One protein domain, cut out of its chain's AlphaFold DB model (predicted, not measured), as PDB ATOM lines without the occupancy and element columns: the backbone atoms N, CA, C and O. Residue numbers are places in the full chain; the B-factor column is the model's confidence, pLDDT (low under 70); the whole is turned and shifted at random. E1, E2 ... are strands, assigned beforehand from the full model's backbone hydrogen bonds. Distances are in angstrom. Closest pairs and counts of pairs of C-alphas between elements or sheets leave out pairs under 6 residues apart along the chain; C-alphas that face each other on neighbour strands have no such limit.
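Overview. This is residues 10 to 76 of the 80 residues of an uncharacterized protein of Escherichia coli (UniProt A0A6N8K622). A single antiparallel sheet of five strands is curled like part of a barrel and folded back on itself, so that the leaf E3 E2 faces the leaf E4 E5, with the long, bent strand E1 as the hinge between them. The barrel is not closed: the edge strands E3 and E5 are not neighbours, though their closest C-alphas are 7.7 A apart. The printed part has 67 residues with no named helix and five named strands, E1 to E5 along the chain, in the sheet order E3 E2 E1 E4 E5; the class is all strand. The whole is compact and rounded, with a radius of gyration of the C-alphas of 11.4 A and spans of 32 by 28 by 18 A.

Along the chain. E1, residues 10 to 20, begins at C-alpha 10 at (194.729, 217.127, 246.968), is 26.1 A long and bends by 77 degrees at residue 16. E2 is residues 29 to 34, 14.4 A, and E3 is residues 39 to 44, 15.8 A. E4, residues 55 to 63, is 25.1 A long and begins at C-alpha 55 at (179.082, 219.343, 234.696). E5, residues 66 to 75, is 26.1 A long, bends by 59 degrees at residue 70 and ends at C-alpha 75 at (178.455, 224.644, 235.595).

Arrangement. The pairing of E1 is staggered: residues 10 to 16 pair with E4 and residues 17 to 20 with E2. E1 and E4 are antiparallel at 133 degrees, with N 13 and O 58 at 3.0 A. E1 and E2 form a hairpin, antiparallel at 128 degrees, with N 18 and O 31 at 2.9 A. E2 and E3 form a hairpin at 153 degrees, with N 41 and O 32 at 2.8 A. E1 E2 E3 are a meander, each strand the antiparallel neighbour of the one before. With E4, the antiparallel neighbour of E1, they make a Greek key, four strands in a row of which the first pairs with the fourth. E3 and E4 are apart. E4 and E5 form a hairpin at 163 degrees, with N 57 and O 73 at 2.8 A. Between the leaves, the closest C-alphas of E2 and E4, Ala 30 and Ile 56, are 7.7 A apart, as are those of E3 and E5, Ile 43 and Ala 72.

Size, cuts and confidence. The two C-alphas farthest apart, of Tyr 52 and Ala 64, are 34.8 A from each other. The sheet is strongly twisted, with C-alphas up to 8.0 A off its best plane. The printed part has no cut. The links E2 to E3 and E4 to E5 are tight, E1 to E2 and E3 to E4 are short, and no link is long. The mean pLDDT of the printed part is 92.7, and no printed residue is under 70.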
ATOM      1  N   THR A  10     195.802 216.325 247.558       90.56
ATOM      2  CA  THR A  10     194.729 217.127 246.968       90.56
ATOM      3  C   THR A  10     194.700 216.883 245.463       90.56
ATOM      4  O   THR A  10     195.740 216.959 244.809       90.56
ATOM      5  N   SER A  11     193.522 216.599 244.919       91.50
ATOM      6  CA  SER A  11     193.282 216.462 243.483       91.50
ATOM      7  C   SER A  11     191.972 217.150 243.100       91.50
ATOM      8  O   SER A  11     191.138 217.455 243.957       91.50
ATOM      9  N   SER A  12     191.798 217.417 241.807       94.50
ATOM     10  CA  SER A  12     190.561 217.981 241.275       94.50
ATOM     11  C   SER A  12     190.212 217.380 239.923       94.50
ATOM     12  O   SER A  12     191.113 217.011 239.169       94.50
ATOM     13  N   TYR A  13     188.924 217.333 239.596       94.50
ATOM     14  CA  TYR A  13     188.441 216.870 238.298       94.50
ATOM     15  C   TYR A  13     187.174 217.612 237.872       94.50
ATOM     16  O   TYR A  13     186.497 218.232 238.692       94.50
ATOM     17  N   VAL A  14     186.875 217.534 236.576       95.31
ATOM     18  CA  VAL A  14     185.594 217.941 235.995       95.31
ATOM     19  C   VAL A  14     184.951 216.702 235.396       95.31
ATOM     20  O   VAL A  14     185.622 215.943 234.697       95.31
ATOM     21  N   ALA A  15     183.674 216.490 235.682       95.44
ATOM     22  CA  ALA A  15     182.923 215.366 235.148       95.44
ATOM     23  C   ALA A  15     181.463 215.757 234.883       95.44
ATOM     24  O   ALA A  15     180.943 216.659 235.550       95.44
ATOM     25  N   PRO A  16     180.787 215.082 233.937       96.06
ATOM     26  CA  PRO A  16     179.339 215.154 233.845       96.06
ATOM     27  C   PRO A  16     178.704 214.543 235.098       96.06
ATOM     28  O   PRO A  16     179.261 213.623 235.704       96.06
ATOM     29  N   TYR A  17     177.530 215.036 235.481       96.31
ATOM     30  CA  TYR A  17     176.780 214.497 236.614       96.31
ATOM     31  C   TYR A  17     175.284 214.425 236.303       96.31
ATOM     32  O   TYR A  17     174.783 215.107 235.412       96.31
ATOM     33  N   GLU A  18     174.563 213.623 237.080       96.38
ATOM     34  CA  GLU A  18     173.104 213.576 237.050       96.38
ATOM     35  C   GLU A  18     172.518 214.224 238.304       96.38
ATOM     36  O   GLU A  18     172.940 213.948 239.433       96.38
ATOM     37  N   TYR A  19     171.522 215.089 238.125       95.44
ATOM     38  CA  TYR A  19     170.779 215.634 239.253       95.44
ATOM     39  C   TYR A  19     170.008 214.523 239.974       95.44
ATOM     40  O   TYR A  19     169.262 213.756 239.367       95.44
ATOM     41  N   THR A  20     170.149 214.471 241.297       94.50
ATOM     42  CA  THR A  20     169.344 213.611 242.166       94.50
ATOM     43  C   THR A  20     168.540 214.460 243.137       94.50
ATOM     44  O   THR A  20     169.093 215.290 243.866       94.50
ATOM     45  N   SER A  21     167.230 214.213 243.194       90.81
ATOM     46  CA  SER A  21     166.358 214.812 244.199       90.81
ATOM     47  C   SER A  21     166.561 214.155 245.567       90.81
ATOM     48  O   SER A  21     166.662 212.935 245.711       90.81
ATOM     49  N   GLY A  22     166.647 214.988 246.601       88.12
ATOM     50  CA  GLY A  22     166.775 214.556 247.985       88.12
ATOM     51  C   GLY A  22     165.477 214.001 248.560       88.12
ATOM     52  O   GLY A  22     164.382 214.218 248.044       88.12
ATOM     53  N   SER A  23     165.605 213.304 249.685       85.50
ATOM     54  CA  SER A  23     164.492 212.755 250.461       85.50
ATOM     55  C   SER A  23     164.688 213.049 251.950       85.50
ATOM     56  O   SER A  23     165.685 213.630 252.360       85.50
ATOM     57  N   SER A  24     163.791 212.589 252.820       84.12
ATOM     58  CA  SER A  24     164.005 212.704 254.272       84.12
ATOM     59  C   SER A  24     165.259 211.971 254.781       84.12
ATOM     60  O   SER A  24     165.680 212.200 255.914       84.12
ATOM     61  N   ARG A  25     165.851 211.083 253.968       86.94
ATOM     62  CA  ARG A  25     167.052 210.295 254.297       86.94
ATOM     63  C   ARG A  25     168.254 210.599 253.398       86.94
ATOM     64  O   ARG A  25     169.292 209.967 253.568       86.94
ATOM     65  N   SER A  26     168.127 211.523 252.445       88.69
ATOM     66  CA  SER A  26     169.184 211.865 251.486       88.69
ATOM     67  C   SER A  26     169.135 213.341 251.105       88.69
ATOM     68  O   SER A  26     168.092 213.978 251.154       88.69
ATOM     69  N   CYS A  27     170.264 213.897 250.691       92.94
ATOM     70  CA  CYS A  27     170.320 215.255 250.162       92.94
ATOM     71  C   CYS A  27     169.961 215.287 248.672       92.94
ATOM     72  O   CYS A  27     170.098 214.279 247.976       92.94
ATOM     73  N   SER A  28     169.541 216.454 248.185       95.19
ATOM     74  CA  SER A  28     169.572 216.737 246.748       95.19
ATOM     75  C   SER A  28     171.000 217.080 246.336       95.19
ATOM     76  O   SER A  28     171.747 217.673 247.125       95.19
ATOM     77  N   GLY A  29     171.379 216.760 245.104       96.50
ATOM     78  CA  GLY A  29     172.711 217.110 244.637       96.50
ATOM     79  C   GLY A  29     173.115 216.476 243.321       96.50
ATOM     80  O   GLY A  29     172.272 216.054 242.530       96.50
ATOM     81  N   ALA A  30     174.428 216.432 243.119       96.69
ATOM     82  CA  ALA A  30     175.063 215.929 241.915       96.69
ATOM     83  C   ALA A  30     175.538 214.488 242.121       96.69
ATOM     84  O   ALA A  30     176.371 214.223 242.991       96.69
ATOM     85  N   PHE A  31     175.005 213.560 241.331       96.38
ATOM     86  CA  PHE A  31     175.455 212.176 241.277       96.38
ATOM     87  C   PHE A  31     176.514 212.038 240.182       96.38
ATOM     88  O   PHE A  31     176.208 212.179 238.999       96.38
ATOM     89  N   VAL A  32     177.767 211.830 240.582       95.69
ATOM     90  CA  VAL A  32     178.945 211.903 239.704       95.69
ATOM     91  C   VAL A  32     179.833 210.677 239.892       95.69
ATOM     92  O   VAL A  32     179.999 210.208 241.019       95.69
ATOM     93  N   ASP A  33     180.408 210.163 238.805       94.56
ATOM     94  CA  ASP A  33     181.436 209.117 238.861       94.56
ATOM     95  C   ASP A  33     182.766 209.729 239.312       94.56
ATOM     96  O   ASP A  33     183.327 210.599 238.642       94.56
ATOM     97  N   ASP A  34     183.259 209.315 240.481       90.56
ATOM     98  CA  ASP A  34     184.546 209.780 240.979       90.56
ATOM     99  C   ASP A  34     185.678 208.933 240.369       90.56
ATOM    100  O   ASP A  34     185.768 207.732 240.659       90.56
ATOM    101  N   PRO A  35     186.594 209.544 239.593       87.38
ATOM    102  CA  PRO A  35     187.595 208.801 238.833       87.38
ATOM    103  C   PRO A  35     188.649 208.115 239.710       87.38
ATOM    104  O   PRO A  35     189.259 207.151 239.257       87.38
ATOM    105  N   ASP A  36     188.857 208.567 240.954       84.56
ATOM    106  CA  ASP A  36     189.857 207.968 241.851       84.56
ATOM    107  C   ASP A  36     189.254 206.821 242.673       84.56
ATOM    108  O   ASP A  36     189.956 205.892 243.075       84.56
ATOM    109  N   LEU A  37     187.950 206.889 242.959       83.88
ATOM    110  CA  LEU A  37     187.226 205.840 243.676       83.88
ATOM    111  C   LEU A  37     186.647 204.771 242.748       83.88
ATOM    112  O   LEU A  37     186.280 203.701 243.244       83.88
ATOM    113  N   HIS A  38     186.549 205.058 241.445       87.06
ATOM    114  CA  HIS A  38     185.850 204.245 240.445       87.06
ATOM    115  C   HIS A  38     184.424 203.891 240.890       87.06
ATOM    116  O   HIS A  38     183.986 202.737 240.814       87.06
ATOM    117  N   LYS A  39     183.740 204.879 241.477       89.88
ATOM    118  CA  LYS A  39     182.400 204.749 242.049       89.88
ATOM    119  C   LYS A  39     181.650 206.060 241.920       89.88
ATOM    120  O   LYS A  39     182.217 207.130 242.130       89.88
ATOM    121  N   ASN A  40     180.338 205.940 241.762       92.38
ATOM    122  CA  ASN A  40     179.451 207.084 241.854       92.38
ATOM    123  C   ASN A  40     179.334 207.577 243.298       92.38
ATOM    124  O   ASN A  40     179.102 206.796 244.228       92.38
ATOM    125  N   ILE A  41     179.451 208.888 243.465       93.12
ATOM    126  CA  ILE A  41     179.239 209.594 244.722       93.12
ATOM    127  C   ILE A  41     178.119 210.620 244.551       93.12
ATOM    128  O   ILE A  41     177.959 211.222 243.492       93.12
ATOM    129  N   LEU A  42     177.336 210.824 245.611       94.94
ATOM    130  CA  LEU A  42     176.360 211.908 245.681       94.94
ATOM    131  C   LEU A  42     176.987 213.088 246.424       94.94
ATOM    132  O   LEU A  42     177.221 213.011 247.633       94.94
ATOM    133  N   ILE A  43     177.246 214.177 245.706       95.19
ATOM    134  CA  ILE A  43     177.714 215.435 246.284       95.19
ATOM    135  C   ILE A  43     176.488 216.275 246.634       95.19
ATOM    136  O   ILE A  43     175.765 216.737 245.754       95.19
ATOM    137  N   CYS A  44     176.244 216.448 247.932       95.62
ATOM    138  CA  CYS A  44     175.107 217.201 248.451       95.62
ATOM    139  C   CYS A  44     175.285 218.707 248.260       95.62
ATOM    140  O   CYS A  44     176.287 219.253 248.720       95.62
ATOM    141  N   TYR A  45     174.275 219.369 247.690       94.94
ATOM    142  CA  TYR A  45     174.197 220.834 247.588       94.94
ATOM    143  C   TYR A  45     175.502 221.511 247.106       94.94
ATOM    144  O   TYR A  45     176.004 222.408 247.793       94.94
ATOM    145  N   PRO A  46     176.096 221.083 245.971       96.50
ATOM    146  CA  PRO A  46     177.270 221.756 245.425       96.50
ATOM    147  C   PRO A  46     176.917 223.198 245.039       96.50
ATOM    148  O   PRO A  46     175.752 223.539 244.827       96.50
ATOM    149  N   TYR A  47     177.924 224.062 244.966       96.88
ATOM    150  CA  TYR A  47     177.719 225.453 244.576       96.88
ATOM    151  C   TYR A  47     177.268 225.546 243.110       96.88
ATOM    152  O   TYR A  47     177.709 224.745 242.296       96.88
ATOM    153  N   GLY A  48     176.444 226.530 242.749       95.12
ATOM    154  CA  GLY A  48     175.904 226.658 241.388       95.12
ATOM    155  C   GLY A  48     174.492 226.089 241.242       95.12
ATOM    156  O   GLY A  48     173.796 225.873 242.238       95.12
ATOM    157  N   ASN A  49     174.040 225.913 239.998       94.75
ATOM    158  CA  ASN A  49     172.676 225.496 239.701       94.75
ATOM    159  C   ASN A  49     172.588 223.996 239.406       94.75
ATOM    160  O   ASN A  49     172.268 223.577 238.294       94.75
ATOM    161  N   TYR A  50     172.833 223.180 240.430       94.12
ATOM    162  CA  TYR A  50     172.983 221.734 240.272       94.12
ATOM    163  C   TYR A  50     171.730 220.981 239.781       94.12
ATOM    164  O   TYR A  50     171.807 219.790 239.487       94.12
ATOM    165  N   GLU A  51     170.577 221.646 239.697       94.81
ATOM    166  CA  GLU A  51     169.349 221.098 239.106       94.81
ATOM    167  C   GLU A  51     169.311 221.227 237.572       94.81
ATOM    168  O   GLU A  51     168.690 220.399 236.911       94.81
ATOM    169  N   TYR A  52     169.980 222.237 237.000       94.38
ATOM    170  CA  TYR A  52     169.913 222.557 235.564       94.38
ATOM    171  C   TYR A  52     171.268 222.537 234.847       94.38
ATOM    172  O   TYR A  52     171.301 222.482 233.616       94.38
ATOM    173  N   ASP A  53     172.361 222.617 235.599       96.00
ATOM    174  CA  ASP A  53     173.720 222.414 235.110       96.00
ATOM    175  C   ASP A  53     173.955 220.929 234.761       96.00
ATOM    176  O   ASP A  53     173.119 220.063 235.035       96.00
ATOM    177  N   ASN A  54     175.085 220.619 234.122       95.00
ATOM    178  CA  ASN A  54     175.372 219.257 233.650       95.00
ATOM    179  C   ASN A  54     176.826 218.804 233.836       95.00
ATOM    180  O   ASN A  54     177.126 217.634 233.599       95.00
ATOM    181  N   ILE A  55     177.718 219.690 234.284       96.94
ATOM    182  CA  ILE A  55     179.082 219.343 234.696       96.94
ATOM    183  C   ILE A  55     179.372 219.868 236.097       96.94
ATOM    184  O   ILE A  55     178.784 220.848 236.557       96.94
ATOM    185  N   ILE A  56     180.290 219.202 236.790       97.44
ATOM    186  CA  ILE A  56     180.719 219.568 238.135       97.44
ATOM    187  C   ILE A  56     182.242 219.570 238.222       97.44
ATOM    188  O   ILE A  56     182.900 218.605 237.837       97.44
ATOM    189  N   TYR A  57     182.793 220.667 238.734       97.06
ATOM    190  CA  TYR A  57     184.169 220.755 239.199       97.06
ATOM    191  C   TYR A  57     184.226 220.306 240.656       97.06
ATOM    192  O   TYR A  57     183.476 220.815 241.491       97.06
ATOM    193  N   VAL A  58     185.111 219.363 240.962       96.88
ATOM    194  CA  VAL A  58     185.267 218.785 242.299       96.88
ATOM    195  C   VAL A  58     186.715 218.926 242.732       96.88
ATOM    196  O   VAL A  58     187.614 218.431 242.057       96.88
ATOM    197  N   GLU A  59     186.935 219.536 243.893       95.75
ATOM    198  CA  GLU A  59     188.190 219.447 244.632       95.75
ATOM    199  C   GLU A  59     188.032 218.455 245.773       95.75
ATOM    200  O   GLU A  59     187.033 218.453 246.504       95.75
ATOM    201  N   LYS A  60     189.045 217.620 245.964       93.44
ATOM    202  CA  LYS A  60     189.037 216.620 247.020       93.44
ATOM    203  C   LYS A  60     190.417 216.388 247.592       93.44
ATOM    204  O   LYS A  60     191.447 216.693 246.994       93.44
ATOM    205  N   LYS A  61     190.411 215.780 248.769       92.00
ATOM    206  CA  LYS A  61     191.592 215.316 249.475       92.00
ATOM    207  C   LYS A  61     191.464 213.828 249.755       92.00
ATOM    208  O   LYS A  61     190.554 213.405 250.471       92.00
ATOM    209  N   THR A  62     192.409 213.054 249.239       88.00
ATOM    210  CA  THR A  62     192.490 211.605 249.444       88.00
ATOM    211  C   THR A  62     193.544 211.294 250.498       88.00
ATOM    212  O   THR A  62     194.679 211.763 250.422       88.00
ATOM    213  N   ASN A  63     193.181 210.507 251.505       85.56
ATOM    214  CA  ASN A  63     194.076 210.059 252.568       85.56
ATOM    215  C   ASN A  63     193.819 208.584 252.917       85.56
ATOM    216  O   ASN A  63     192.937 207.939 252.357       85.56
ATOM    217  N   ALA A  64     194.584 208.051 253.873       82.81
ATOM    218  CA  ALA A  64     194.504 206.650 254.292       82.81
ATOM    219  C   ALA A  64     193.116 206.191 254.795       82.81
ATOM    220  O   ALA A  64     192.871 204.991 254.867       82.81
ATOM    221  N   LEU A  65     192.214 207.112 255.153       83.38
ATOM    222  CA  LEU A  65     190.850 206.805 255.595       83.38
ATOM    223  C   LEU A  65     189.792 206.981 254.494       83.38
ATOM    224  O   LEU A  65     188.629 206.655 254.727       83.38
ATOM    225  N   GLY A  66     190.163 207.504 253.323       84.31
ATOM    226  CA  GLY A  66     189.259 207.704 252.192       84.31
ATOM    227  C   GLY A  66     189.382 209.085 251.555       84.31
ATOM    228  O   GLY A  66     190.444 209.707 251.567       84.31
ATOM    229  N   VAL A  67     188.272 209.555 250.990       88.06
ATOM    230  CA  VAL A  67     188.183 210.806 250.230       88.06
ATOM    231  C   VAL A  67     187.304 211.803 250.969       88.06
ATOM    232  O   VAL A  67     186.256 211.454 251.511       88.06
ATOM    233  N   VAL A  68     187.730 213.062 250.973       90.00
ATOM    234  CA  VAL A  68     186.942 214.194 251.455       90.00
ATOM    235  C   VAL A  68     186.827 215.204 250.325       90.00
ATOM    236  O   VAL A  68     187.838 215.763 249.911       90.00
ATOM    237  N   VAL A  69     185.609 215.446 249.842       92.62
ATOM    238  CA  VAL A  69     185.331 216.562 248.927       92.62
ATOM    239  C   VAL A  69     185.485 217.862 249.714       92.62
ATOM    240  O   VAL A  69     184.874 218.027 250.770       92.62
ATOM    241  N   THR A  70     186.347 218.754 249.235       94.06
ATOM    242  CA  THR A  70     186.656 220.035 249.884       94.06
ATOM    243  C   THR A  70     185.919 221.196 249.242       94.06
ATOM    244  O   THR A  70     185.585 222.154 249.935       94.06
ATOM    245  N   TYR A  71     185.636 221.095 247.944       95.31
ATOM    246  CA  TYR A  71     184.870 222.077 247.192       95.31
ATOM    247  C   TYR A  71     184.187 221.399 246.007       95.31
ATOM    248  O   TYR A  71     184.726 220.454 245.433       95.31
ATOM    249  N   ALA A  72     182.996 221.872 245.654       96.94
ATOM    250  CA  ALA A  72     182.292 221.407 244.474       96.94
ATOM    251  C   ALA A  72     181.432 222.529 243.890       96.94
ATOM    252  O   ALA A  72     180.693 223.189 244.628       96.94
ATOM    253  N   GLN A  73     181.519 222.716 242.575       97.25
ATOM    254  CA  GLN A  73     180.770 223.728 241.841       97.25
ATOM    255  C   GLN A  73     180.254 223.164 240.523       97.25
ATOM    256  O   GLN A  73     181.022 222.597 239.748       97.25
ATOM    257  N   THR A  74     178.966 223.342 240.262       97.44
ATOM    258  CA  THR A  74     178.353 223.001 238.985       97.44
ATOM    259  C   THR A  74     178.483 224.139 237.991       97.44
ATOM    260  O   THR A  74     178.581 225.316 238.350       97.44
ATOM    261  N   ALA A  75     178.514 223.751 236.727       94.94
ATOM    262  CA  ALA A  75     178.455 224.644 235.595       94.94
ATOM    263  C   ALA A  75     177.715 223.951 234.454       94.94
ATOM    264  O   ALA A  75     177.523 222.728 234.435       94.94
ATOM    265  N   ARG A  76     177.315 224.753 233.480       92.44
ATOM    266  CA  ARG A  76     176.766 224.256 232.236       92.44
ATOM    267  C   ARG A  76     177.906 224.029 231.253       92.44
ATOM    268  O   ARG A  76     178.766 224.893 231.096       92.44
TER     269      ARG A  76